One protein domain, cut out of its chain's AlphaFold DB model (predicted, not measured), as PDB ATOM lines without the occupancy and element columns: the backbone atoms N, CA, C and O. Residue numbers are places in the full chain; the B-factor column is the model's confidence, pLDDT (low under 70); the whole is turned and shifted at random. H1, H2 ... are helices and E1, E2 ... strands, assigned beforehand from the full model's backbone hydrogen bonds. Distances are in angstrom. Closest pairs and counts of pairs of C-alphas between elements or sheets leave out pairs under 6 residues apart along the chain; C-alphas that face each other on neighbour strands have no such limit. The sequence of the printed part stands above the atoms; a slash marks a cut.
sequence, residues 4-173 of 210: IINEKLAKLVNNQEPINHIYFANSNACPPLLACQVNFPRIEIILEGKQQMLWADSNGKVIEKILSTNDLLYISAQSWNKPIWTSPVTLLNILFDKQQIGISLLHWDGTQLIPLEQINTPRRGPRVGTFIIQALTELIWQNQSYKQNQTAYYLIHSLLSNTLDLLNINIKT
ATOM      1  N   ILE A   4     143.563 159.645 179.324       92.62
ATOM      2  CA  ILE A   4     144.249 158.931 180.414       92.62
ATOM      3  C   ILE A   4     145.757 158.846 180.151       92.62
ATOM      4  O   ILE A   4     146.553 159.181 181.026       92.62
ATOM      5  N   ILE A   5     146.167 158.457 178.943       95.19
ATOM      6  CA  ILE A   5     147.573 158.403 178.521       95.19
ATOM      7  C   ILE A   5     148.218 159.783 178.635       95.19
ATOM      8  O   ILE A   5     149.328 159.888 179.153       95.19
ATOM      9  N   ASN A   6     147.531 160.836 178.179       94.00
ATOM     10  CA  ASN A   6     148.051 162.201 178.246       94.00
ATOM     11  C   ASN A   6     148.237 162.643 179.707       94.00
ATOM     12  O   ASN A   6     149.317 163.098 180.072       94.00
ATOM     13  N   GLU A   7     147.241 162.405 180.568       94.88
ATOM     14  CA  GLU A   7     147.333 162.692 182.003       94.88
ATOM     15  C   GLU A   7     148.475 161.925 182.688       94.88
ATOM     16  O   GLU A   7     149.262 162.525 183.421       94.88
ATOM     17  N   LYS A   8     148.612 160.614 182.444       95.69
ATOM     18  CA  LYS A   8     149.693 159.797 183.027       95.69
ATOM     19  C   LYS A   8     151.071 160.248 182.528       95.69
ATOM     20  O   LYS A   8     151.975 160.423 183.339       95.69
ATOM     21  N   LEU A   9     151.232 160.514 181.229       95.25
ATOM     22  CA  LEU A   9     152.481 161.062 180.682       95.25
ATOM     23  C   LEU A   9     152.808 162.440 181.259       95.25
ATOM     24  O   LEU A   9     153.953 162.680 181.635       95.25
ATOM     25  N   ALA A  10     151.821 163.327 181.388       95.75
ATOM     26  CA  ALA A  10     152.010 164.649 181.976       95.75
ATOM     27  C   ALA A  10     152.479 164.566 183.435       95.75
ATOM     28  O   ALA A  10     153.367 165.319 183.833       95.75
ATOM     29  N   LYS A  11     151.942 163.633 184.228       96.12
ATOM     30  CA  LYS A  11     152.391 163.403 185.610       96.12
ATOM     31  C   LYS A  11     153.844 162.934 185.696       96.12
ATOM     32  O   LYS A  11     154.579 163.428 186.554       96.12
ATOM     33  N   LEU A  12     154.260 162.033 184.802       95.25
ATOM     34  CA  LEU A  12     155.647 161.560 184.701       95.25
ATOM     35  C   LEU A  12     156.596 162.702 184.286       95.25
ATOM     36  O   LEU A  12     157.634 162.909 184.910       95.25
ATOM     37  N   VAL A  13     156.229 163.478 183.258       95.38
ATOM     38  CA  VAL A  13     157.050 164.583 182.722       95.38
ATOM     39  C   VAL A  13     157.185 165.732 183.724       95.38
ATOM     40  O   VAL A  13     158.278 166.268 183.896       95.38
ATOM     41  N   ASN A  14     156.105 166.078 184.427       94.44
ATOM     42  CA  ASN A  14     156.088 167.149 185.427       94.44
ATOM     43  C   ASN A  14     156.637 166.715 186.801       94.44
ATOM     44  O   ASN A  14     156.503 167.465 187.767       94.44
ATOM     45  N   ASN A  15     157.233 165.520 186.910       89.00
ATOM     46  CA  ASN A  15     157.780 164.948 188.148       89.00
ATOM     47  C   ASN A  15     156.771 164.847 189.312       89.00
ATOM     48  O   ASN A  15     157.164 164.866 190.477       89.00
ATOM     49  N   GLN A  16     155.472 164.724 189.021       93.00
ATOM     50  CA  GLN A  16     154.453 164.439 190.043       93.00
ATOM     51  C   GLN A  16     154.484 162.960 190.447       93.00
ATOM     52  O   GLN A  16     154.287 162.621 191.611       93.00
ATOM     53  N   GLU A  17     154.776 162.091 189.480       92.50
ATOM     54  CA  GLU A  17     155.035 160.662 189.661       92.50
ATOM     55  C   GLU A  17     156.442 160.388 189.084       92.50
ATOM     56  O   GLU A  17     156.560 159.988 187.930       92.50
ATOM     57  N   PRO A  18     157.535 160.703 189.808       90.38
ATOM     58  CA  PRO A  18     158.885 160.640 189.246       90.38
ATOM     59  C   PRO A  18     159.306 159.199 188.943       90.38
ATOM     60  O   PRO A  18     158.931 158.270 189.663       90.38
ATOM     61  N   ILE A  19     160.122 159.032 187.897       92.06
ATOM     62  CA  ILE A  19     160.714 157.742 187.532       92.06
ATOM     63  C   ILE A  19     161.740 157.347 188.596       92.06
ATOM     64  O   ILE A  19     162.679 158.094 188.872       92.06
ATOM     65  N   ASN A  20     161.571 156.156 189.169       90.56
ATOM     66  CA  ASN A  20     162.411 155.657 190.257       90.56
ATOM     67  C   ASN A  20     163.723 155.071 189.730       90.56
ATOM     68  O   ASN A  20     164.812 155.455 190.158       90.56
ATOM     69  N   HIS A  21     163.618 154.141 188.781       90.56
ATOM     70  CA  HIS A  21     164.763 153.487 188.159       90.56
ATOM     71  C   HIS A  21     164.551 153.355 186.659       90.56
ATOM     72  O   HIS A  21     163.445 153.090 186.192       90.56
ATOM     73  N   ILE A  22     165.647 153.488 185.913       91.50
ATOM     74  CA  ILE A  22     165.686 153.252 184.474       91.50
ATOM     75  C   ILE A  22     166.573 152.038 184.223       91.50
ATOM     76  O   ILE A  22     167.759 152.037 184.556       91.50
ATOM     77  N   TYR A  23     165.983 151.013 183.628       92.19
ATOM     78  CA  TYR A  23     166.660 149.812 183.167       92.19
ATOM     79  C   TYR A  23     166.784 149.836 181.645       92.19
ATOM     80  O   TYR A  23     165.965 150.439 180.949       92.19
ATOM     81  N   PHE A  24     167.794 149.141 181.130       91.62
ATOM     82  CA  PHE A  24     168.066 149.053 179.702       91.62
ATOM     83  C   PHE A  24     168.137 147.589 179.269       91.62
ATOM     84  O   PHE A  24     168.885 146.801 179.851       91.62
ATOM     85  N   ALA A  25     167.361 147.245 178.244       92.19
ATOM     86  CA  ALA A  25     167.499 146.016 177.476       92.19
ATOM     87  C   ALA A  25     168.154 146.370 176.140       92.19
ATOM     88  O   ALA A  25     167.517 146.949 175.260       92.19
ATOM     89  N   ASN A  26     169.446 146.069 176.038       88.44
ATOM     90  CA  ASN A  26     170.341 146.534 174.982       88.44
ATOM     91  C   ASN A  26     171.196 145.403 174.416       88.44
ATOM     92  O   ASN A  26     172.414 145.507 174.294       88.44
ATOM     93  N   SER A  27     170.531 144.299 174.099       85.06
ATOM     94  CA  SER A  27     171.162 143.095 173.588       85.06
ATOM     95  C   SER A  27     170.552 142.659 172.273       85.06
ATOM     96  O   SER A  27     169.334 142.724 172.106       85.06
ATOM     97  N   ASN A  28     171.389 142.096 171.407       83.88
ATOM     98  CA  ASN A  28     170.959 141.355 170.223       83.88
ATOM     99  C   ASN A  28     171.012 139.834 170.460       83.88
ATOM    100  O   ASN A  28     171.029 139.054 169.508       83.88
ATOM    101  N   ALA A  29     171.073 139.400 171.726       87.12
ATOM    102  CA  ALA A  29     170.992 137.990 172.086       87.12
ATOM    103  C   ALA A  29     169.677 137.366 171.598       87.12
ATOM    104  O   ALA A  29     168.633 138.024 171.562       87.12
ATOM    105  N   CYS A  30     169.729 136.076 171.261       89.19
ATOM    106  CA  CYS A  30     168.563 135.338 170.790       89.19
ATOM    107  C   CYS A  30     167.427 135.400 171.834       89.19
ATOM    108  O   CYS A  30     167.673 135.087 173.005       89.19
ATOM    109  N   PRO A  31     166.205 135.814 171.452       92.50
ATOM    110  CA  PRO A  31     165.087 135.885 172.380       92.50
ATOM    111  C   PRO A  31     164.642 134.480 172.813       92.50
ATOM    112  O   PRO A  31     164.546 133.573 171.981       92.50
ATOM    113  N   PRO A  32     164.310 134.272 174.098       93.12
ATOM    114  CA  PRO A  32     163.667 133.041 174.529       93.12
ATOM    115  C   PRO A  32     162.221 132.967 174.015       93.12
ATOM    116  O   PRO A  32     161.614 133.968 173.628       93.12
ATOM    117  N   LEU A  33     161.628 131.771 174.074       90.75
ATOM    118  CA  LEU A  33     160.235 131.554 173.677       90.75
ATOM    119  C   LEU A  33     159.283 132.506 174.430       90.75
ATOM    120  O   LEU A  33     159.400 132.673 175.651       90.75
ATOM    121  N   LEU A  34     158.320 133.081 173.699       89.69
ATOM    122  CA  LEU A  34     157.332 134.067 174.170       89.69
ATOM    123  C   LEU A  34     157.908 135.435 174.588       89.69
ATOM    124  O   LEU A  34     157.186 136.231 175.185       89.69
ATOM    125  N   ALA A  35     159.180 135.729 174.309       94.38
ATOM    126  CA  ALA A  35     159.702 137.083 174.481       94.38
ATOM    127  C   ALA A  35     159.219 138.017 173.361       94.38
ATOM    128  O   ALA A  35     159.062 137.613 172.208       94.38
ATOM    129  N   CYS A  36     159.017 139.287 173.700       92.75
ATOM    130  CA  CYS A  36     158.663 140.333 172.755       92.75
ATOM    131  C   CYS A  36     159.932 140.951 172.161       92.75
ATOM    132  O   CYS A  36     160.649 141.687 172.842       92.75
ATOM    133  N   GLN A  37     160.194 140.699 170.880       95.25
ATOM    134  CA  GLN A  37     161.264 141.336 170.112       95.25
ATOM    135  C   GLN A  37     160.642 142.075 168.928       95.25
ATOM    136  O   GLN A  37     159.866 141.494 168.173       95.25
ATOM    137  N   VAL A  38     160.963 143.360 168.765       92.88
ATOM    138  CA  VAL A  38     160.516 144.139 167.596       92.88
ATOM    139  C   VAL A  38     161.657 144.992 167.060       92.88
ATOM    140  O   VAL A  38     162.654 145.217 167.740       92.88
ATOM    141  N   ASN A  39     161.494 145.509 165.847       93.19
ATOM    142  CA  ASN A  39     162.527 146.271 165.141       93.19
ATOM    143  C   ASN A  39     162.658 147.737 165.587       93.19
ATOM    144  O   ASN A  39     163.435 148.483 164.994       93.19
ATOM    145  N   PHE A  40     161.898 148.163 166.594       93.88
ATOM    146  CA  PHE A  40     161.811 149.556 167.020       93.88
ATOM    147  C   PHE A  40     162.021 149.685 168.531       93.88
ATOM    148  O   PHE A  40     161.627 148.775 169.264       93.88
ATOM    149  N   PRO A  41     162.616 150.795 169.005       96.00
ATOM    150  CA  PRO A  41     162.795 151.037 170.429       96.00
ATOM    151  C   PRO A  41     161.461 151.156 171.162       96.00
ATOM    152  O   PRO A  41     160.483 151.678 170.611       96.00
ATOM    153  N   ARG A  42     161.447 150.707 172.416       96.94
ATOM    154  CA  ARG A  42     160.279 150.752 173.295       96.94
ATOM    155  C   ARG A  42     160.622 151.287 174.672       96.94
ATOM    156  O   ARG A  42     161.737 151.115 175.157       96.94
ATOM    157  N   ILE A  43     159.626 151.877 175.312       97.88
ATOM    158  CA  ILE A  43     159.625 152.181 176.737       97.88
ATOM    159  C   ILE A  43     158.438 151.461 177.363       97.88
ATOM    160  O   ILE A  43     157.314 151.646 176.912       97.88
ATOM    161  N   GLU A  44     158.685 150.703 178.426       97.56
ATOM    162  CA  GLU A  44     157.648 150.166 179.306       97.56
ATOM    163  C   GLU A  44     157.795 150.782 180.701       97.56
ATOM    164  O   GLU A  44     158.881 150.764 181.278       97.56
ATOM    165  N   ILE A  45     156.709 151.334 181.242       98.12
ATOM    166  CA  ILE A  45     156.662 151.966 182.567       98.12
ATOM    167  C   ILE A  45     155.594 151.272 183.398       98.12
ATOM    168  O   ILE A  45     154.449 151.163 182.957       98.12
ATOM    169  N   ILE A  46     155.941 150.845 184.609       98.12
ATOM    170  CA  ILE A  46     154.958 150.305 185.551       98.12
ATOM    171  C   ILE A  46     154.261 151.471 186.238       98.12
ATOM    172  O   ILE A  46     154.890 152.218 186.977       98.12
ATOM    173  N   LEU A  47     152.961 151.636 186.012       97.69
ATOM    174  CA  LEU A  47     152.185 152.707 186.635       97.69
ATOM    175  C   LEU A  47     151.595 152.268 187.974       97.69
ATOM    176  O   LEU A  47     151.522 153.063 188.904       97.69
ATOM    177  N   GLU A  48     151.174 151.008 188.092       97.38
ATOM    178  CA  GLU A  48     150.541 150.466 189.299       97.38
ATOM    179  C   GLU A  48     150.898 148.985 189.444       97.38
ATOM    180  O   GLU A  48     150.865 148.245 188.463       97.38
ATOM    181  N   GLY A  49     151.229 148.541 190.660       96.75
ATOM    182  CA  GLY A  49     151.601 147.151 190.936       96.75
ATOM    183  C   GLY A  49     153.085 146.848 190.704       96.75
ATOM    184  O   GLY A  49     153.953 147.713 190.849       96.75
ATOM    185  N   LYS A  50     153.385 145.579 190.413       97.00
ATOM    186  CA  LYS A  50     154.742 145.081 190.155       97.00
ATOM    187  C   LYS A  50     154.721 144.090 188.998       97.00
ATOM    188  O   LYS A  50     153.797 143.290 188.901       97.00
ATOM    189  N   GLN A  51     155.764 144.110 188.176       97.25
ATOM    190  CA  GLN A  51     155.922 143.208 187.038       97.25
ATOM    191  C   GLN A  51     157.285 142.526 187.088       97.25
ATOM    192  O   GLN A  51     158.323 143.183 187.048       97.25
ATOM    193  N   GLN A  52     157.296 141.197 187.123       97.38
ATOM    194  CA  GLN A  52     158.519 140.434 186.899       97.38
ATOM    195  C   GLN A  52     158.845 140.438 185.404       97.38
ATOM    196  O   GLN A  52     158.004 140.114 184.568       97.38
ATOM    197  N   MET A  53     160.058 140.834 185.053       96.38
ATOM    198  CA  MET A  53     160.482 141.058 183.679       96.38
ATOM    199  C   MET A  53     161.840 140.408 183.452       96.38
ATOM    200  O   MET A  53     162.745 140.533 184.281       96.38
ATOM    201  N   LEU A  54     161.975 139.719 182.322       96.81
ATOM    202  CA  LEU A  54     163.249 139.198 181.843       96.81
ATOM    203  C   LEU A  54     163.692 139.976 180.610       96.81
ATOM    204  O   LEU A  54     162.868 140.310 179.762       96.81
ATOM    205  N   TRP A  55     164.987 140.223 180.488       95.50
ATOM    206  CA  TRP A  55     165.615 140.776 179.286       95.50
ATOM    207  C   TRP A  55     167.084 140.358 179.232       95.50
ATOM    208  O   TRP A  55     167.586 139.754 180.176       95.50
ATOM    209  N   ALA A  56     167.786 140.671 178.148       92.00
ATOM    210  CA  ALA A  56     169.234 140.501 178.073       92.00
ATOM    211  C   ALA A  56     169.963 141.843 178.246       92.00
ATOM    212  O   ALA A  56     169.548 142.855 177.674       92.00
ATOM    213  N   ASP A  57     171.048 141.843 179.020       86.56
ATOM    214  CA  ASP A  57     171.968 142.983 179.121       86.56
ATOM    215  C   ASP A  57     172.885 143.103 177.886       86.56
ATOM    216  O   ASP A  57     172.854 142.266 176.978       86.56
ATOM    217  N   SER A  58     173.743 144.126 177.858       83.25
ATOM    218  CA  SER A  58     174.690 144.370 176.758       83.25
ATOM    219  C   SER A  58     175.625 143.199 176.458       83.25
ATOM    220  O   SER A  58     176.101 143.075 175.332       83.25
ATOM    221  N   ASN A  59     175.868 142.318 177.429       84.44
ATOM    222  CA  ASN A  59     176.715 141.138 177.268       84.44
ATOM    223  C   ASN A  59     175.915 139.893 176.849       84.44
ATOM    224  O   ASN A  59     176.476 138.804 176.746       84.44
ATOM    225  N   GLY A  60     174.603 140.026 176.634       85.81
ATOM    226  CA  GLY A  60     173.715 138.914 176.302       85.81
ATOM    227  C   GLY A  60     173.314 138.061 177.502       85.81
ATOM    228  O   GLY A  60     172.670 137.027 177.321       85.81
ATOM    229  N   LYS A  61     173.659 138.473 178.726       89.31
ATOM    230  CA  LYS A  61     173.254 137.758 179.933       89.31
ATOM    231  C   LYS A  61     171.790 138.057 180.225       89.31
ATOM    232  O   LYS A  61     171.384 139.216 180.287       89.31
ATOM    233  N   VAL A  62     171.010 137.004 180.463       93.25
ATOM    234  CA  VAL A  62     169.620 137.144 180.902       93.25
ATOM    235  C   VAL A  62     169.584 137.736 182.310       93.25
ATOM    236  O   VAL A  62     170.162 137.189 183.251       93.25
ATOM    237  N   ILE A  63     168.894 138.861 182.432       92.88
ATOM    238  CA  ILE A  63     168.555 139.539 183.672       92.88
ATOM    239  C   ILE A  63     167.092 139.255 183.976       92.88
ATOM    240  O   ILE A  63     166.234 139.336 183.100       92.88
ATOM    241  N   GLU A  64     166.822 138.957 185.238       95.38
ATOM    242  CA  GLU A  64     165.484 138.812 185.784       95.38
ATOM    243  C   GLU A  64     165.302 139.849 186.892       95.38
ATOM    244  O   GLU A  64     166.136 139.966 187.797       95.38
ATOM    245  N   LYS A  65     164.232 140.639 186.810       94.69
ATOM    246  CA  LYS A  65     163.985 141.732 187.750       94.69
ATOM    247  C   LYS A  65     162.498 141.943 187.970       94.69
ATOM    248  O   LYS A  65     161.707 141.861 187.041       94.69
ATOM    249  N   ILE A  66     162.134 142.295 189.196       96.88
ATOM    250  CA  ILE A  66     160.803 142.810 189.510       96.88
ATOM    251  C   ILE A  66     160.848 144.334 189.382       96.88
ATOM    252  O   ILE A  66     161.549 144.992 190.152       96.88
ATOM    253  N   LEU A  67     160.120 144.864 188.405       96.38
ATOM    254  CA  LEU A  67     159.878 146.291 188.213       96.38
ATOM    255  C   LEU A  67     158.707 146.714 189.103       96.38
ATOM    256  O   LEU A  67     157.670 146.047 189.120       96.38
ATOM    257  N   SER A  68     158.881 147.785 189.871       96.56
ATOM    258  CA  SER A  68     157.841 148.362 190.733       96.56
ATOM    259  C   SER A  68     157.258 149.632 190.118       96.56
ATOM    260  O   SER A  68     157.776 150.127 189.124       96.56
ATOM    261  N   THR A  69     156.191 150.174 190.707       97.19
ATOM    262  CA  THR A  69     155.615 151.464 190.299       97.19
ATOM    263  C   THR A  69     156.686 152.534 190.056       97.19
ATOM    264  O   THR A  69     157.593 152.727 190.868       97.19
ATOM    265  N   ASN A  70     156.556 153.206 188.916       95.25
ATOM    266  CA  ASN A  70     157.451 154.194 188.322       95.25
ATOM    267  C   ASN A  70     158.856 153.691 187.953       95.25
ATOM    268  O   ASN A  70     159.731 154.504 187.650       95.25
ATOM    269  N   ASP A  71     159.101 152.382 187.943       95.75
ATOM    270  CA  ASP A  71     160.257 151.834 187.236       95.75
ATOM    271  C   ASP A  71     159.983 151.820 185.727       95.75
ATOM    272  O   ASP A  71     158.873 151.527 185.268       95.75
ATOM    273  N   LEU A  72     161.030 152.116 184.960       95.62
ATOM    274  CA  LEU A  72     161.014 152.183 183.508       95.62
ATOM    275  C   LEU A  72     162.023 151.193 182.927       95.62
ATOM    276  O   LEU A  72     163.177 151.148 183.351       95.62
ATOM    277  N   LEU A  73     161.612 150.446 181.906       95.88
ATOM    278  CA  LEU A  73     162.496 149.658 181.057       95.88
ATOM    279  C   LEU A  73     162.526 150.268 179.653       95.88
ATOM    280  O   LEU A  73     161.509 150.310 178.963       95.88
ATOM    281  N   TYR A  74     163.701 150.717 179.219       95.56
ATOM    282  CA  TYR A  74     163.960 151.071 177.828       95.56
ATOM    283  C   TYR A  74     164.512 149.848 177.093       95.56
ATOM    284  O   TYR A  74     165.528 149.280 177.495       95.56
ATOM    285  N   ILE A  75     163.863 149.454 176.004       95.19
ATOM    286  CA  ILE A  75     164.255 148.329 175.156       95.19
ATOM    287  C   ILE A  75     164.723 148.891 173.818       95.19
ATOM    288  O   ILE A  75     163.940 149.526 173.109       95.19
ATOM    289  N   SER A  76     165.989 148.679 173.448       94.00
ATOM    290  CA  SER A  76     166.470 149.100 172.130       94.00
ATOM    291  C   SER A  76     165.846 148.274 171.006       94.00
ATOM    292  O   SER A  76     165.325 147.179 171.219       94.00
ATOM    293  N   ALA A  77     165.906 148.801 169.782       93.25
ATOM    294  CA  ALA A  77     165.485 148.063 168.598       93.25
ATOM    295  C   ALA A  77     166.171 146.688 168.544       93.25
ATOM    296  O   ALA A  77     167.363 146.586 168.818       93.25
ATOM    297  N   GLN A  78     165.412 145.653 168.184       93.19
ATOM    298  CA  GLN A  78     165.850 144.252 168.118       93.19
ATOM    299  C   GLN A  78     166.239 143.627 169.466       93.19
ATOM    300  O   GLN A  78     166.543 142.439 169.508       93.19
ATOM    301  N   SER A  79     166.148 144.350 170.579       94.12
ATOM    302  CA  SER A  79     166.229 143.746 171.905       94.12
ATOM    303  C   SER A  79     164.887 143.162 172.327       94.12
ATOM    304  O   SER A  79     163.828 143.480 171.775       94.12
ATOM    305  N   TRP A  80     164.942 142.263 173.305       96.25
ATOM    306  CA  TRP A  80     163.773 141.552 173.793       96.25
ATOM    307  C   TRP A  80     163.539 141.796 175.279       96.25
ATOM    308  O   TRP A  80     164.478 141.935 176.063       96.25
ATOM    309  N   ASN A  81     162.264 141.798 175.657       96.31
ATOM    310  CA  ASN A  81     161.813 141.662 177.035       96.31
ATOM    311  C   ASN A  81     160.722 140.589 177.111       96.31
ATOM    312  O   ASN A  81     160.051 140.289 176.122       96.31
ATOM    313  N   LYS A  82     160.557 139.984 178.282       96.94
ATOM    314  CA  LYS A  82     159.559 138.949 178.537       96.94
ATOM    315  C   LYS A  82     158.897 139.199 179.894       96.94
ATOM    316  O   LYS A  82     159.529 138.928 180.919       96.94
ATOM    317  N   PRO A  83     157.650 139.696 179.918       95.56
ATOM    318  CA  PRO A  83     156.896 139.817 181.157       95.56
ATOM    319  C   PRO A  83     156.482 138.429 181.667       95.56
ATOM    320  O   PRO A  83     156.051 137.570 180.897       95.56
ATOM    321  N   ILE A  84     156.610 138.215 182.976       95.38
ATOM    322  CA  ILE A  84     156.067 137.065 183.702       95.38
ATOM    323  C   ILE A  84     154.869 137.552 184.517       95.38
ATOM    324  O   ILE A  84     155.019 138.251 185.520       95.38
ATOM    325  N   TRP A  85     153.668 137.236 184.047       93.44
ATOM    326  CA  TRP A  85     152.420 137.714 184.634       93.44
ATOM    327  C   TRP A  85     152.070 136.915 185.894       93.44
ATOM    328  O   TRP A  85     151.582 135.791 185.805       93.44
ATOM    329  N   THR A  86     152.354 137.479 187.069       91.44
ATOM    330  CA  THR A  86     152.116 136.828 188.374       91.44
ATOM    331  C   THR A  86     151.115 137.569 189.255       91.44
ATOM    332  O   THR A  86     150.460 136.950 190.090       91.44
ATOM    333  N   SER A  87     150.967 138.880 189.070       94.62
ATOM    334  CA  SER A  87     150.045 139.733 189.823       94.62
ATOM    335  C   SER A  87     149.450 140.813 188.924       94.62
ATOM    336  O   SER A  87     150.076 141.150 187.915       94.62
ATOM    337  N   PRO A  88     148.286 141.387 189.280       97.50
ATOM    338  CA  PRO A  88     147.725 142.504 188.538       97.50
ATOM    339  C   PRO A  88     148.700 143.677 188.422       97.50
ATOM    340  O   PRO A  88     149.401 144.014 189.382       97.50
ATOM    341  N   VAL A  89     148.751 144.291 187.242       98.06
ATOM    342  CA  VAL A  89     149.666 145.397 186.947       98.06
ATOM    343  C   VAL A  89     149.085 146.305 185.872       98.06
ATOM    344  O   VAL A  89     148.486 145.835 184.906       98.06
ATOM    345  N   THR A  90     149.302 147.609 186.019       98.31
ATOM    346  CA  THR A  90     149.007 148.599 184.979       98.31
ATOM    347  C   THR A  90     150.321 149.135 184.430       98.31
ATOM    348  O   THR A  90     151.166 149.604 185.198       98.31
ATOM    349  N   LEU A  91     150.499 149.090 183.110       97.62
ATOM    350  CA  LEU A  91     151.705 149.569 182.439       97.62
ATOM    351  C   LEU A  91     151.393 150.509 181.273       97.62
ATOM    352  O   LEU A  91     150.379 150.374 180.587       97.62
ATOM    353  N   LEU A  92     152.308 151.444 181.040       98.19
ATOM    354  CA  LEU A  92     152.350 152.277 179.847       98.19
ATOM    355  C   LEU A  92     153.453 151.758 178.928       98.19
ATOM    356  O   LEU A  92     154.606 151.674 179.345       98.19
ATOM    357  N   ASN A  93     153.109 151.447 177.685       97.38
ATOM    358  CA  ASN A  93     154.064 151.058 176.656       97.38
ATOM    359  C   ASN A  93     154.082 152.100 175.535       97.38
ATOM    360  O   ASN A  93     153.026 152.490 175.036       97.38
ATOM    361  N   ILE A  94     155.278 152.531 175.139       97.88
ATOM    362  CA  ILE A  94     155.523 153.498 174.068       97.88
ATOM    363  C   ILE A  94     156.466 152.851 173.053       97.88
ATOM    364  O   ILE A  94     157.599 152.511 173.383       97.88
ATOM    365  N   LEU A  95     156.014 152.709 171.811       96.81
ATOM    366  CA  LEU A  95     156.753 152.155 170.680       96.81
ATOM    367  C   LEU A  95     157.112 153.274 169.699       96.81
ATOM    368  O   LEU A  95     156.233 153.951 169.167       96.81
ATOM    369  N   PHE A  96     158.401 153.431 169.411       95.69
ATOM    370  CA  PHE A  96     158.912 154.489 168.540       95.69
ATOM    371  C   PHE A  96     159.212 153.966 167.126       95.69
ATOM    372  O   PHE A  96     160.373 153.766 166.763       95.69
ATOM    373  N   ASP A  97     158.174 153.772 166.309       90.88
ATOM    374  CA  ASP A  97     158.318 153.429 164.885       90.88
ATOM    375  C   ASP A  97     159.036 154.566 164.113       90.88
ATOM    376  O   ASP A  97     159.172 155.703 164.583       90.88
ATOM    377  N   LYS A  98     159.507 154.278 162.899       86.44
ATOM    378  CA  LYS A  98     160.045 155.249 161.937       86.44
ATOM    379  C   LYS A  98     159.071 156.388 161.634       86.44
ATOM    380  O   LYS A  98     159.527 157.510 161.430       86.44
ATOM    381  N   GLN A  99     157.768 156.108 161.557       86.38
ATOM    382  CA  GLN A  99     156.768 157.088 161.101       86.38
ATOM    383  C   GLN A  99     155.739 157.490 162.162       86.38
ATOM    384  O   GLN A  99     155.121 158.545 162.030       86.38
ATOM    385  N   GLN A 100     155.564 156.690 163.213       90.00
ATOM    386  CA  GLN A 100     154.544 156.903 164.240       90.00
ATOM    387  C   GLN A 100     155.056 156.548 165.638       90.00
ATOM    388  O   GLN A 100     156.067 155.864 165.786       90.00
ATOM    389  N   ILE A 101     154.373 157.051 166.660       92.88
ATOM    390  CA  ILE A 101     154.528 156.617 168.045       92.88
ATOM    391  C   ILE A 101     153.244 155.896 168.422       92.88
ATOM    392  O   ILE A 101     152.174 156.507 168.420       92.88
ATOM    393  N   GLY A 102     153.368 154.607 168.719       94.38
ATOM    394  CA  GLY A 102     152.284 153.819 169.289       94.38
ATOM    395  C   GLY A 102     152.366 153.871 170.805       94.38
ATOM    396  O   GLY A 102     153.423 153.602 171.370       94.38
ATOM    397  N   ILE A 103     151.275 154.229 171.469       96.38
ATOM    398  CA  ILE A 103     151.188 154.291 172.926       96.38
ATOM    399  C   ILE A 103     150.017 153.433 173.365       96.38
ATOM    400  O   ILE A 103     148.919 153.553 172.828       96.38
ATOM    401  N   SER A 104     150.246 152.576 174.351       96.38
ATOM    402  CA  SER A 104     149.209 151.730 174.926       96.38
ATOM    403  C   SER A 104     149.280 151.754 176.444       96.38
ATOM    404  O   SER A 104     150.345 151.581 177.034       96.38
ATOM    405  N   LEU A 105     148.131 151.983 177.064       97.75
ATOM    406  CA  LEU A 105     147.904 151.797 178.484       97.75
ATOM    407  C   LEU A 105     147.216 150.446 178.657       97.75
ATOM    408  O   LEU A 105     146.118 150.239 178.141       97.75
ATOM    409  N   LEU A 106     147.874 149.526 179.348       97.06
ATOM    410  CA  LEU A 106     147.433 148.140 179.471       97.06
ATOM    411  C   LEU A 106     147.296 147.776 180.947       97.06
ATOM    412  O   LEU A 106     148.120 148.180 181.768       97.06
ATOM    413  N   HIS A 107     146.283 146.980 181.266       97.81
ATOM    414  CA  HIS A 107     146.075 146.410 182.589       97.81
ATOM    415  C   HIS A 107     146.005 144.890 182.499       97.81
ATOM    416  O   HIS A 107     145.182 144.347 181.771       97.81
ATOM    417  N   TRP A 108     146.862 144.197 183.237       97.50
ATOM    418  CA  TRP A 108     146.719 142.765 183.472       97.50
ATOM    419  C   TRP A 108     145.888 142.561 184.736       97.50
ATOM    420  O   TRP A 108     146.300 143.010 185.804       97.50
ATOM    421  N   ASP A 109     144.752 141.874 184.629       95.62
ATOM    422  CA  ASP A 109     143.823 141.655 185.752       95.62
ATOM    423  C   ASP A 109     144.112 140.375 186.564       95.62
ATOM    424  O   ASP A 109     143.426 140.078 187.541       95.62
ATOM    425  N   GLY A 110     145.138 139.613 186.176       93.81
ATOM    426  CA  GLY A 110     145.419 138.275 186.707       93.81
ATOM    427  C   GLY A 110     145.110 137.150 185.717       93.81
ATOM    428  O   GLY A 110     145.636 136.050 185.872       93.81
ATOM    429  N   THR A 111     144.308 137.426 184.689       93.94
ATOM    430  CA  THR A 111     143.841 136.444 183.699       93.94
ATOM    431  C   THR A 111     144.076 136.869 182.253       93.94
ATOM    432  O   THR A 111     144.415 136.027 181.422       93.94
ATOM    433  N   GLN A 112     143.930 138.156 181.945       93.81
ATOM    434  CA  GLN A 112     144.062 138.694 180.596       93.81
ATOM    435  C   GLN A 112     144.648 140.107 180.593       93.81
ATOM    436  O   GLN A 112     144.586 140.842 181.580       93.81
ATOM    437  N   LEU A 113     145.222 140.484 179.448       93.50
ATOM    438  CA  LEU A 113     145.756 141.821 179.214       93.50
ATOM    439  C   LEU A 113     144.677 142.688 178.559       93.50
ATOM    440  O   LEU A 113     144.315 142.475 177.403       93.50
ATOM    441  N   ILE A 114     144.181 143.667 179.305       96.19
ATOM    442  CA  ILE A 114     143.088 144.559 178.929       96.19
ATOM    443  C   ILE A 114     143.679 145.894 178.454       96.19
ATOM    444  O   ILE A 114     144.334 146.583 179.242       96.19
ATOM    445  N   PRO A 115     143.473 146.303 177.190       95.44
ATOM    446  CA  PRO A 115     143.837 147.642 176.748       95.44
ATOM    447  C   PRO A 115     142.872 148.675 177.343       95.44
ATOM    448  O   PRO A 115     141.681 148.664 177.048       95.44
ATOM    449  N   LEU A 116     143.392 149.571 178.184       96.00
ATOM    450  CA  LEU A 116     142.626 150.677 178.767       96.00
ATOM    451  C   LEU A 116     142.545 151.874 177.813       96.00
ATOM    452  O   LEU A 116     141.531 152.563 177.764       96.00
ATOM    453  N   GLU A 117     143.617 152.130 177.062       95.12
ATOM    454  CA  GLU A 117     143.667 153.168 176.032       95.12
ATOM    455  C   GLU A 117     144.801 152.868 175.041       95.12
ATOM    456  O   GLU A 117     145.854 152.362 175.438       95.12
ATOM    457  N   GLN A 118     144.610 153.177 173.757       93.69
ATOM    458  CA  GLN A 118     145.641 153.041 172.724       93.69
ATOM    459  C   GLN A 118     145.592 154.209 171.743       93.69
ATOM    460  O   GLN A 118     144.520 154.693 171.382       93.69
ATOM    461  N   ILE A 119     146.767 154.673 171.323       91.31
ATOM    462  CA  ILE A 119     146.923 155.840 170.456       91.31
ATOM    463  C   ILE A 119     148.078 155.587 169.505       91.31
ATOM    464  O   ILE A 119     149.156 155.188 169.936       91.31
ATOM    465  N   ASN A 120     147.882 155.913 168.234       89.88
ATOM    466  CA  ASN A 120     148.966 156.054 167.275       89.88
ATOM    467  C   ASN A 120     149.034 157.520 166.856       89.88
ATOM    468  O   ASN A 120     148.070 158.051 166.310       89.88
ATOM    469  N   THR A 121     150.156 158.188 167.136       86.06
ATOM    470  CA  THR A 121     150.389 159.567 166.689       86.06
ATOM    471  C   THR A 121     151.501 159.606 165.639       86.06
ATOM    472  O   THR A 121     152.570 159.024 165.850       86.06
ATOM    473  N   PRO A 122     151.295 160.262 164.486       85.19
ATOM    474  CA  PRO A 122     152.355 160.470 163.510       85.19
ATOM    475  C   PRO A 122     153.556 161.211 164.115       85.19
ATOM    476  O   PRO A 122     153.405 162.223 164.797       85.19
ATOM    477  N   ARG A 123     154.780 160.791 163.777       82.38
ATOM    478  CA  ARG A 123     156.022 161.510 164.124       82.38
ATOM    479  C   ARG A 123     156.254 162.690 163.179       82.38
ATOM    480  O   ARG A 123     157.249 162.739 162.456       82.38
ATOM    481  N   ARG A 124     155.293 163.613 163.130       73.19
ATOM    482  CA  ARG A 124     155.344 164.822 162.294       73.19
ATOM    483  C   ARG A 124     156.240 165.888 162.938       73.19
ATOM    484  O   ARG A 124     156.358 165.962 164.155       73.19
ATOM    485  N   GLY A 125     156.839 166.742 162.107       70.31
ATOM    486  CA  GLY A 125     157.669 167.863 162.561       70.31
ATOM    487  C   GLY A 125     159.162 167.532 162.721       70.31
ATOM    488  O   GLY A 125     159.672 166.614 162.070       70.31
ATOM    489  N   PRO A 126     159.901 168.320 163.527       73.06
ATOM    490  CA  PRO A 126     161.333 168.137 163.747       73.06
ATOM    491  C   PRO A 126     161.677 166.748 164.298       73.06
ATOM    492  O   PRO A 126     160.996 166.217 165.173       73.06
ATOM    493  N   ARG A 127     162.796 166.173 163.848       85.88
ATOM    494  CA  ARG A 127     163.244 164.814 164.217       85.88
ATOM    495  C   ARG A 127     163.842 164.713 165.632       85.88
ATOM    496  O   ARG A 127     164.701 163.870 165.872       85.88
ATOM    497  N   VAL A 128     163.394 165.547 166.573       90.44
ATOM    498  CA  VAL A 128     163.944 165.653 167.938       90.44
ATOM    499  C   VAL A 128     163.923 164.298 168.643       90.44
ATOM    500  O   VAL A 128     164.979 163.804 169.025       90.44
ATOM    501  N   GLY A 129     162.765 163.630 168.706       92.19
ATOM    502  CA  GLY A 129     162.665 162.293 169.298       92.19
ATOM    503  C   GLY A 129     163.577 161.257 168.630       92.19
ATOM    504  O   GLY A 129     164.091 160.368 169.298       92.19
ATOM    505  N   THR A 130     163.847 161.373 167.323       92.56
ATOM    506  CA  THR A 130     164.777 160.466 166.620       92.56
ATOM    507  C   THR A 130     166.209 160.675 167.091       92.56
ATOM    508  O   THR A 130     166.900 159.700 167.369       92.56
ATOM    509  N   PHE A 131     166.642 161.927 167.224       95.06
ATOM    510  CA  PHE A 131     167.984 162.238 167.710       95.06
ATOM    511  C   PHE A 131     168.158 161.911 169.196       95.06
ATOM    512  O   PHE A 131     169.229 161.458 169.583       95.06
ATOM    513  N   ILE A 132     167.110 162.048 170.018       95.81
ATOM    514  CA  ILE A 132     167.135 161.598 171.418       95.81
ATOM    515  C   ILE A 132     167.315 160.075 171.492       95.81
ATOM    516  O   ILE A 132     168.173 159.593 172.225       95.81
ATOM    517  N   ILE A 133     166.555 159.311 170.698       94.75
ATOM    518  CA  ILE A 133     166.693 157.847 170.605       94.75
ATOM    519  C   ILE A 133     168.094 157.449 170.121       94.75
ATOM    520  O   ILE A 133     168.685 156.502 170.643       94.75
ATOM    521  N   GLN A 134     168.646 158.167 169.142       93.31
ATOM    522  CA  GLN A 134     170.008 157.937 168.667       93.31
ATOM    523  C   GLN A 134     171.033 158.200 169.781       93.31
ATOM    524  O   GLN A 134     171.875 157.348 170.036       93.31
ATOM    525  N   ALA A 135     170.916 159.319 170.501       93.50
ATOM    526  CA  ALA A 135     171.786 159.635 171.632       93.50
ATOM    527  C   ALA A 135     171.687 158.589 172.756       93.50
ATOM    528  O   ALA A 135     172.710 158.189 173.307       93.50
ATOM    529  N   LEU A 136     170.477 158.101 173.065       91.56
ATOM    530  CA  LEU A 136     170.273 156.994 174.005       91.56
ATOM    531  C   LEU A 136     170.994 155.730 173.537       91.56
ATOM    532  O   LEU A 136     171.679 155.096 174.329       91.56
ATOM    533  N   THR A 137     170.876 155.384 172.255       88.94
ATOM    534  CA  THR A 137     171.511 154.189 171.680       88.94
ATOM    535  C   THR A 137     173.036 154.241 171.824       88.94
ATOM    536  O   THR A 137     173.636 153.277 172.295       88.94
ATOM    537  N   GLU A 138     173.651 155.382 171.510       87.88
ATOM    538  CA  GLU A 138     175.097 155.598 171.665       87.88
ATOM    539  C   GLU A 138     175.547 155.555 173.134       87.88
ATOM    540  O   GLU A 138     176.584 154.985 173.470       87.88
ATOM    541  N   LEU A 139     174.750 156.134 174.033       85.12
ATOM    542  CA  LEU A 139     175.051 156.169 175.463       85.12
ATOM    543  C   LEU A 139     174.985 154.775 176.092       85.12
ATOM    544  O   LEU A 139     175.844 154.415 176.892       85.12
ATOM    545  N   ILE A 140     173.982 153.984 175.718       76.12
ATOM    546  CA  ILE A 140     173.741 152.639 176.248       76.12
ATOM    547  C   ILE A 140     174.789 151.627 175.744       76.12
ATOM    548  O   ILE A 140     175.028 150.610 176.397       76.12
ATOM    549  N   TRP A 141     175.449 151.904 174.613       62.50
ATOM    550  CA  TRP A 141     176.588 151.117 174.126       62.50
ATOM    551  C   TRP A 141     177.813 151.221 175.049       62.50
ATOM    552  O   TRP A 141     178.612 150.289 175.166       62.50
ATOM    553  N   GLN A 142     177.969 152.350 175.744       56.66
ATOM    554  CA  GLN A 142     179.033 152.535 176.721       56.66
ATOM    555  C   GLN A 142     178.608 151.862 178.030       56.66
ATOM    556  O   GLN A 142     177.788 152.404 178.762       56.66
ATOM    557  N   ASN A 143     179.165 150.677 178.308       51.12
ATOM    558  CA  ASN A 143     178.940 149.811 179.482       51.12
ATOM    559  C   ASN A 143     179.215 150.482 180.854       51.12
ATOM    560  O   ASN A 143     180.009 149.989 181.656       51.12
ATOM    561  N   GLN A 144     178.600 151.623 181.156       51.09
ATOM    562  CA  GLN A 144     178.731 152.305 182.435       51.09
ATOM    563  C   GLN A 144     177.696 151.766 183.418       51.09
ATOM    564  O   GLN A 144     176.538 151.527 183.075       51.09
ATOM    565  N   SER A 145     178.128 151.566 184.666       48.72
ATOM    566  CA  SER A 145     177.256 151.104 185.744       48.72
ATOM    567  C   SER A 145     176.003 151.976 185.837       48.72
ATOM    568  O   SER A 145     176.078 153.175 186.095       48.72
ATOM    569  N   TYR A 146     174.852 151.320 185.693       52.53
ATOM    570  CA  TYR A 146     173.463 151.799 185.753       52.53
ATOM    571  C   TYR A 146     173.104 152.704 186.947       52.53
ATOM    572  O   TYR A 146     171.994 153.224 187.016       52.53
ATOM    573  N   LYS A 147     174.009 152.897 187.911       52.56
ATOM    574  CA  LYS A 147     173.711 153.546 189.186       52.56
ATOM    575  C   LYS A 147     173.619 155.068 189.152       52.56
ATOM    576  O   LYS A 147     173.144 155.591 190.151       52.56
ATOM    577  N   GLN A 148     174.016 155.766 188.077       57.62
ATOM    578  CA  GLN A 148     173.790 157.221 187.935       57.62
ATOM    579  C   GLN A 148     174.227 157.781 186.566       57.62
ATOM    580  O   GLN A 148     174.970 158.758 186.486       57.62
ATOM    581  N   ASN A 149     173.763 157.207 185.452       74.06
ATOM    582  CA  ASN A 149     173.908 157.916 184.178       74.06
ATOM    583  C   ASN A 149     172.831 159.014 184.082       74.06
ATOM    584  O   ASN A 149     171.751 158.806 183.531       74.06
ATOM    585  N   GLN A 150     173.126 160.175 184.678       84.69
ATOM    586  CA  GLN A 150     172.234 161.340 184.691       84.69
ATOM    587  C   GLN A 150     171.844 161.772 183.274       84.69
ATOM    588  O   GLN A 150     170.703 162.159 183.041       84.69
ATOM    589  N   THR A 151     172.752 161.640 182.307       89.69
ATOM    590  CA  THR A 151     172.463 161.936 180.902       89.69
ATOM    591  C   THR A 151     171.380 161.014 180.348       89.69
ATOM    592  O   THR A 151     170.444 161.500 179.723       89.69
ATOM    593  N   ALA A 152     171.438 159.706 180.619       88.50
ATOM    594  CA  ALA A 152     170.383 158.770 180.219       88.50
ATOM    595  C   ALA A 152     169.031 159.133 180.847       88.50
ATOM    596  O   ALA A 152     168.014 159.116 180.157       88.50
ATOM    597  N   TYR A 153     169.026 159.509 182.130       90.06
ATOM    598  CA  TYR A 153     167.821 159.983 182.809       90.06
ATOM    599  C   TYR A 153     167.219 161.202 182.102       90.06
ATOM    600  O   TYR A 153     166.039 161.187 181.750       90.06
ATOM    601  N   TYR A 154     168.030 162.226 181.816       93.38
ATOM    602  CA  TYR A 154     167.557 163.417 181.113       93.38
ATOM    603  C   TYR A 154     167.096 163.113 179.691       93.38
ATOM    604  O   TYR A 154     166.068 163.636 179.280       93.38
ATOM    605  N   LEU A 155     167.783 162.235 178.956       95.19
ATOM    606  CA  LEU A 155     167.366 161.834 177.612       95.19
ATOM    607  C   LEU A 155     166.028 161.083 177.624       95.19
ATOM    608  O   LEU A 155     165.175 161.364 176.786       95.19
ATOM    609  N   ILE A 156     165.807 160.175 178.581       95.31
ATOM    610  CA  ILE A 156     164.514 159.499 178.754       95.31
ATOM    611  C   ILE A 156     163.422 160.514 179.098       95.31
ATOM    612  O   ILE A 156     162.380 160.526 178.445       95.31
ATOM    613  N   HIS A 157     163.665 161.422 180.047       95.38
ATOM    614  CA  HIS A 157     162.712 162.486 180.373       95.38
ATOM    615  C   HIS A 157     162.419 163.398 179.175       95.38
ATOM    616  O   HIS A 157     161.261 163.715 178.916       95.38
ATOM    617  N   SER A 158     163.438 163.785 178.404       96.44
ATOM    618  CA  SER A 158     163.267 164.555 177.170       96.44
ATOM    619  C   SER A 158     162.466 163.784 176.122       96.44
ATOM    620  O   SER A 158     161.660 164.391 175.422       96.44
ATOM    621  N   LEU A 159     162.637 162.463 176.019       96.56
ATOM    622  CA  LEU A 159     161.872 161.627 175.094       96.56
ATOM    623  C   LEU A 159     160.394 161.537 175.496       96.56
ATOM    624  O   LEU A 159     159.519 161.651 174.637       96.56
ATOM    625  N   LEU A 160     160.105 161.382 176.791       96.81
ATOM    626  CA  LEU A 160     158.736 161.400 177.317       96.81
ATOM    627  C   LEU A 160     158.083 162.774 177.133       96.81
ATOM    628  O   LEU A 160     156.946 162.848 176.673       96.81
ATOM    629  N   SER A 161     158.821 163.851 177.407       95.81
ATOM    630  CA  SER A 161     158.370 165.227 177.175       95.81
ATOM    631  C   SER A 161     158.058 165.473 175.696       95.81
ATOM    632  O   SER A 161     156.959 165.895 175.351       95.81
ATOM    633  N   ASN A 162     158.957 165.070 174.791       94.75
ATOM    634  CA  ASN A 162     158.721 165.169 173.352       94.75
ATOM    635  C   ASN A 162     157.509 164.338 172.895       94.75
ATOM    636  O   ASN A 162     156.775 164.759 172.004       94.75
ATOM    637  N   THR A 163     157.285 163.173 173.505       94.00
ATOM    638  CA  THR A 163     156.101 162.346 173.234       94.00
ATOM    639  C   THR A 163     154.823 163.066 173.665       94.00
ATOM    640  O   THR A 163     153.852 163.085 172.913       94.00
ATOM    641  N   LEU A 164     154.830 163.707 174.836       93.62
ATOM    642  CA  LEU A 164     153.707 164.503 175.330       93.62
ATOM    643  C   LEU A 164     153.423 165.719 174.434       93.62
ATOM    644  O   LEU A 164     152.264 165.970 174.106       93.62
ATOM    645  N   ASP A 165     154.457 166.425 173.973       91.06
ATOM    646  CA  ASP A 165     154.310 167.524 173.012       91.06
ATOM    647  C   ASP A 165     153.638 167.045 171.718       91.06
ATOM    648  O   ASP A 165     152.686 167.664 171.246       91.06
ATOM    649  N   LEU A 166     154.072 165.902 171.173       88.25
ATOM    650  CA  LEU A 166     153.478 165.300 169.973       88.25
ATOM    651  C   LEU A 166     152.010 164.899 170.163       88.25
ATOM    652  O   LEU A 166     151.240 164.972 169.208       88.25
ATOM    653  N   LEU A 167     151.606 164.504 171.373       87.94
ATOM    654  CA  LEU A 167     150.201 164.239 171.697       87.94
ATOM    655  C   LEU A 167     149.368 165.521 171.835       87.94
ATOM    656  O   LEU A 167     148.163 165.493 171.586       87.94
ATOM    657  N   ASN A 168     149.993 166.630 172.232       86.62
ATOM    658  CA  ASN A 168     149.329 167.916 172.448       86.62
ATOM    659  C   ASN A 168     149.274 168.796 171.190       86.62
ATOM    660  O   ASN A 168     148.505 169.761 171.149       86.62
ATOM    661  N   ILE A 169     150.057 168.480 170.153       79.62
ATOM    662  CA  ILE A 169     149.987 169.179 168.870       79.62
ATOM    663  C   ILE A 169     148.636 168.886 168.209       79.62
ATOM    664  O   ILE A 169     148.386 167.818 167.654       79.62
ATOM    665  N   ASN A 170     147.762 169.887 168.225       56.31
ATOM    666  CA  ASN A 170     146.489 169.852 167.524       56.31
ATOM    667  C   ASN A 170     146.723 170.286 166.070       56.31
ATOM    668  O   ASN A 170     146.837 171.480 165.777       56.31
ATOM    669  N   ILE A 171     146.861 169.329 165.151       51.88
ATOM    670  CA  ILE A 171     147.076 169.644 163.735       51.88
ATOM    671  C   ILE A 171     145.748 170.111 163.137       51.88
ATOM    672  O   ILE A 171     144.979 169.332 162.578       51.88
ATOM    673  N   LYS A 172     145.475 171.415 163.210       46.75
ATOM    674  CA  LYS A 172     144.540 172.031 162.270       46.75
ATOM    675  C   LYS A 172     145.189 171.995 160.889       46.75
ATOM    676  O   LYS A 172     146.120 172.752 160.648       46.75
ATOM    677  N   THR A 173     144.636 171.144 160.022       48.69
ATOM    678  CA  THR A 173     144.745 171.051 158.547       48.69
ATOM    679  C   THR A 173     145.362 169.752 158.018       48.69
ATOM    680  O   THR A 173     146.543 169.656 157.708       48.69
TER     681      THR A 173
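This is residues 4 to 173 of the 210 residues of the protein "AraC family transcriptional regulator" of Gilliamella sp. Lep-s5 (UniProt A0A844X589). A twisted sheet of eight strands folds back on itself at its longest strand, E2, and three helices pack on it: H2 and H3 as a helical hairpin, with H1 next to H3. E4 and E6 pair with the first part of E2, E3 and E5 with the part that folds back; E7 and E8 continue the sheet from E6, and E1 from E4. The printed part has 170 residues, with three named helices and eight named strands: along the chain H1 comes first, then the eight strands, then H2 and H3; the sheet is branched, with E1 and E4 parallel and its other neighbour pairs antiparallel, and the class is mixed, helices and strands. It is compact, with a radius of gyration of the C-alphas of 15.3 A and spans of 47 by 38 by 29 A.

H1, residues 4 to 13, begins at C-alpha 4 (144.249, 158.931, 180.414). E1 is residues 21 to 25. E2, residues 42 to 56, begins at C-alpha 42 (160.279, 150.752, 173.295) and bends by 149 degrees at residue 49. E3 is residues 62 to 68, E4 71 to 75, E5 80 to 84. E6, residues 89 to 96, is 22.5 A long; E7, 100 to 108, 25.1 A; E8, 113 to 122, 25.3 A, with a bend of 66 degrees at residue 116. H2 is residues 128 to 141, 20.2 A. H3, residues 150 to 168, 26.8 A, ends at C-alpha 168 (149.329, 167.916, 172.448).

E2 is antiparallel to E4, with N 44 and O 73 2.9 A apart, and to E6, with N 45 and O 92 at 2.9 A. Beyond its bend it forms a hairpin with E3, N 53 and O 65 at 2.8 A, and on the other side is antiparallel to E5, N 54 and O 82 at 2.9 A. E1 is parallel to E4, N 23 and O 72 at 2.8 A. E6, E7 and E8 are a meander, each strand the antiparallel neighbour of the one before; N 93 and O 104 are 2.8 A apart, N 103 and O 119 2.8 A. H1 and H3 are on the same face of the sheet, at heights over the sheet of 9.8 A and 9.0 A. H1 touches H3, closest C-alphas Val 13 and Ser 161, 5.7 A. H2 touches H3, closest C-alphas Gly 129 and Leu 159, 5.9 A, at a shallow tilt of 25 degrees, opposite ways. H2 is on the sheet, over E4, at a height over the sheet of 10.3 A. In H1, H2 and H3 every O i to N i+4 pair is within hydrogen-bond range.

The C-alphas of Lys 61 and Thr 173, the two farthest apart, are 48.8 A apart. The printed part has no cut. E1 to E2, 16 residues, is a long link, and its residues 36 to 37 pair antiparallel with residues 80 to 81 of E5. Residues 141 to 148 and 170 to 173 have pLDDT under 70.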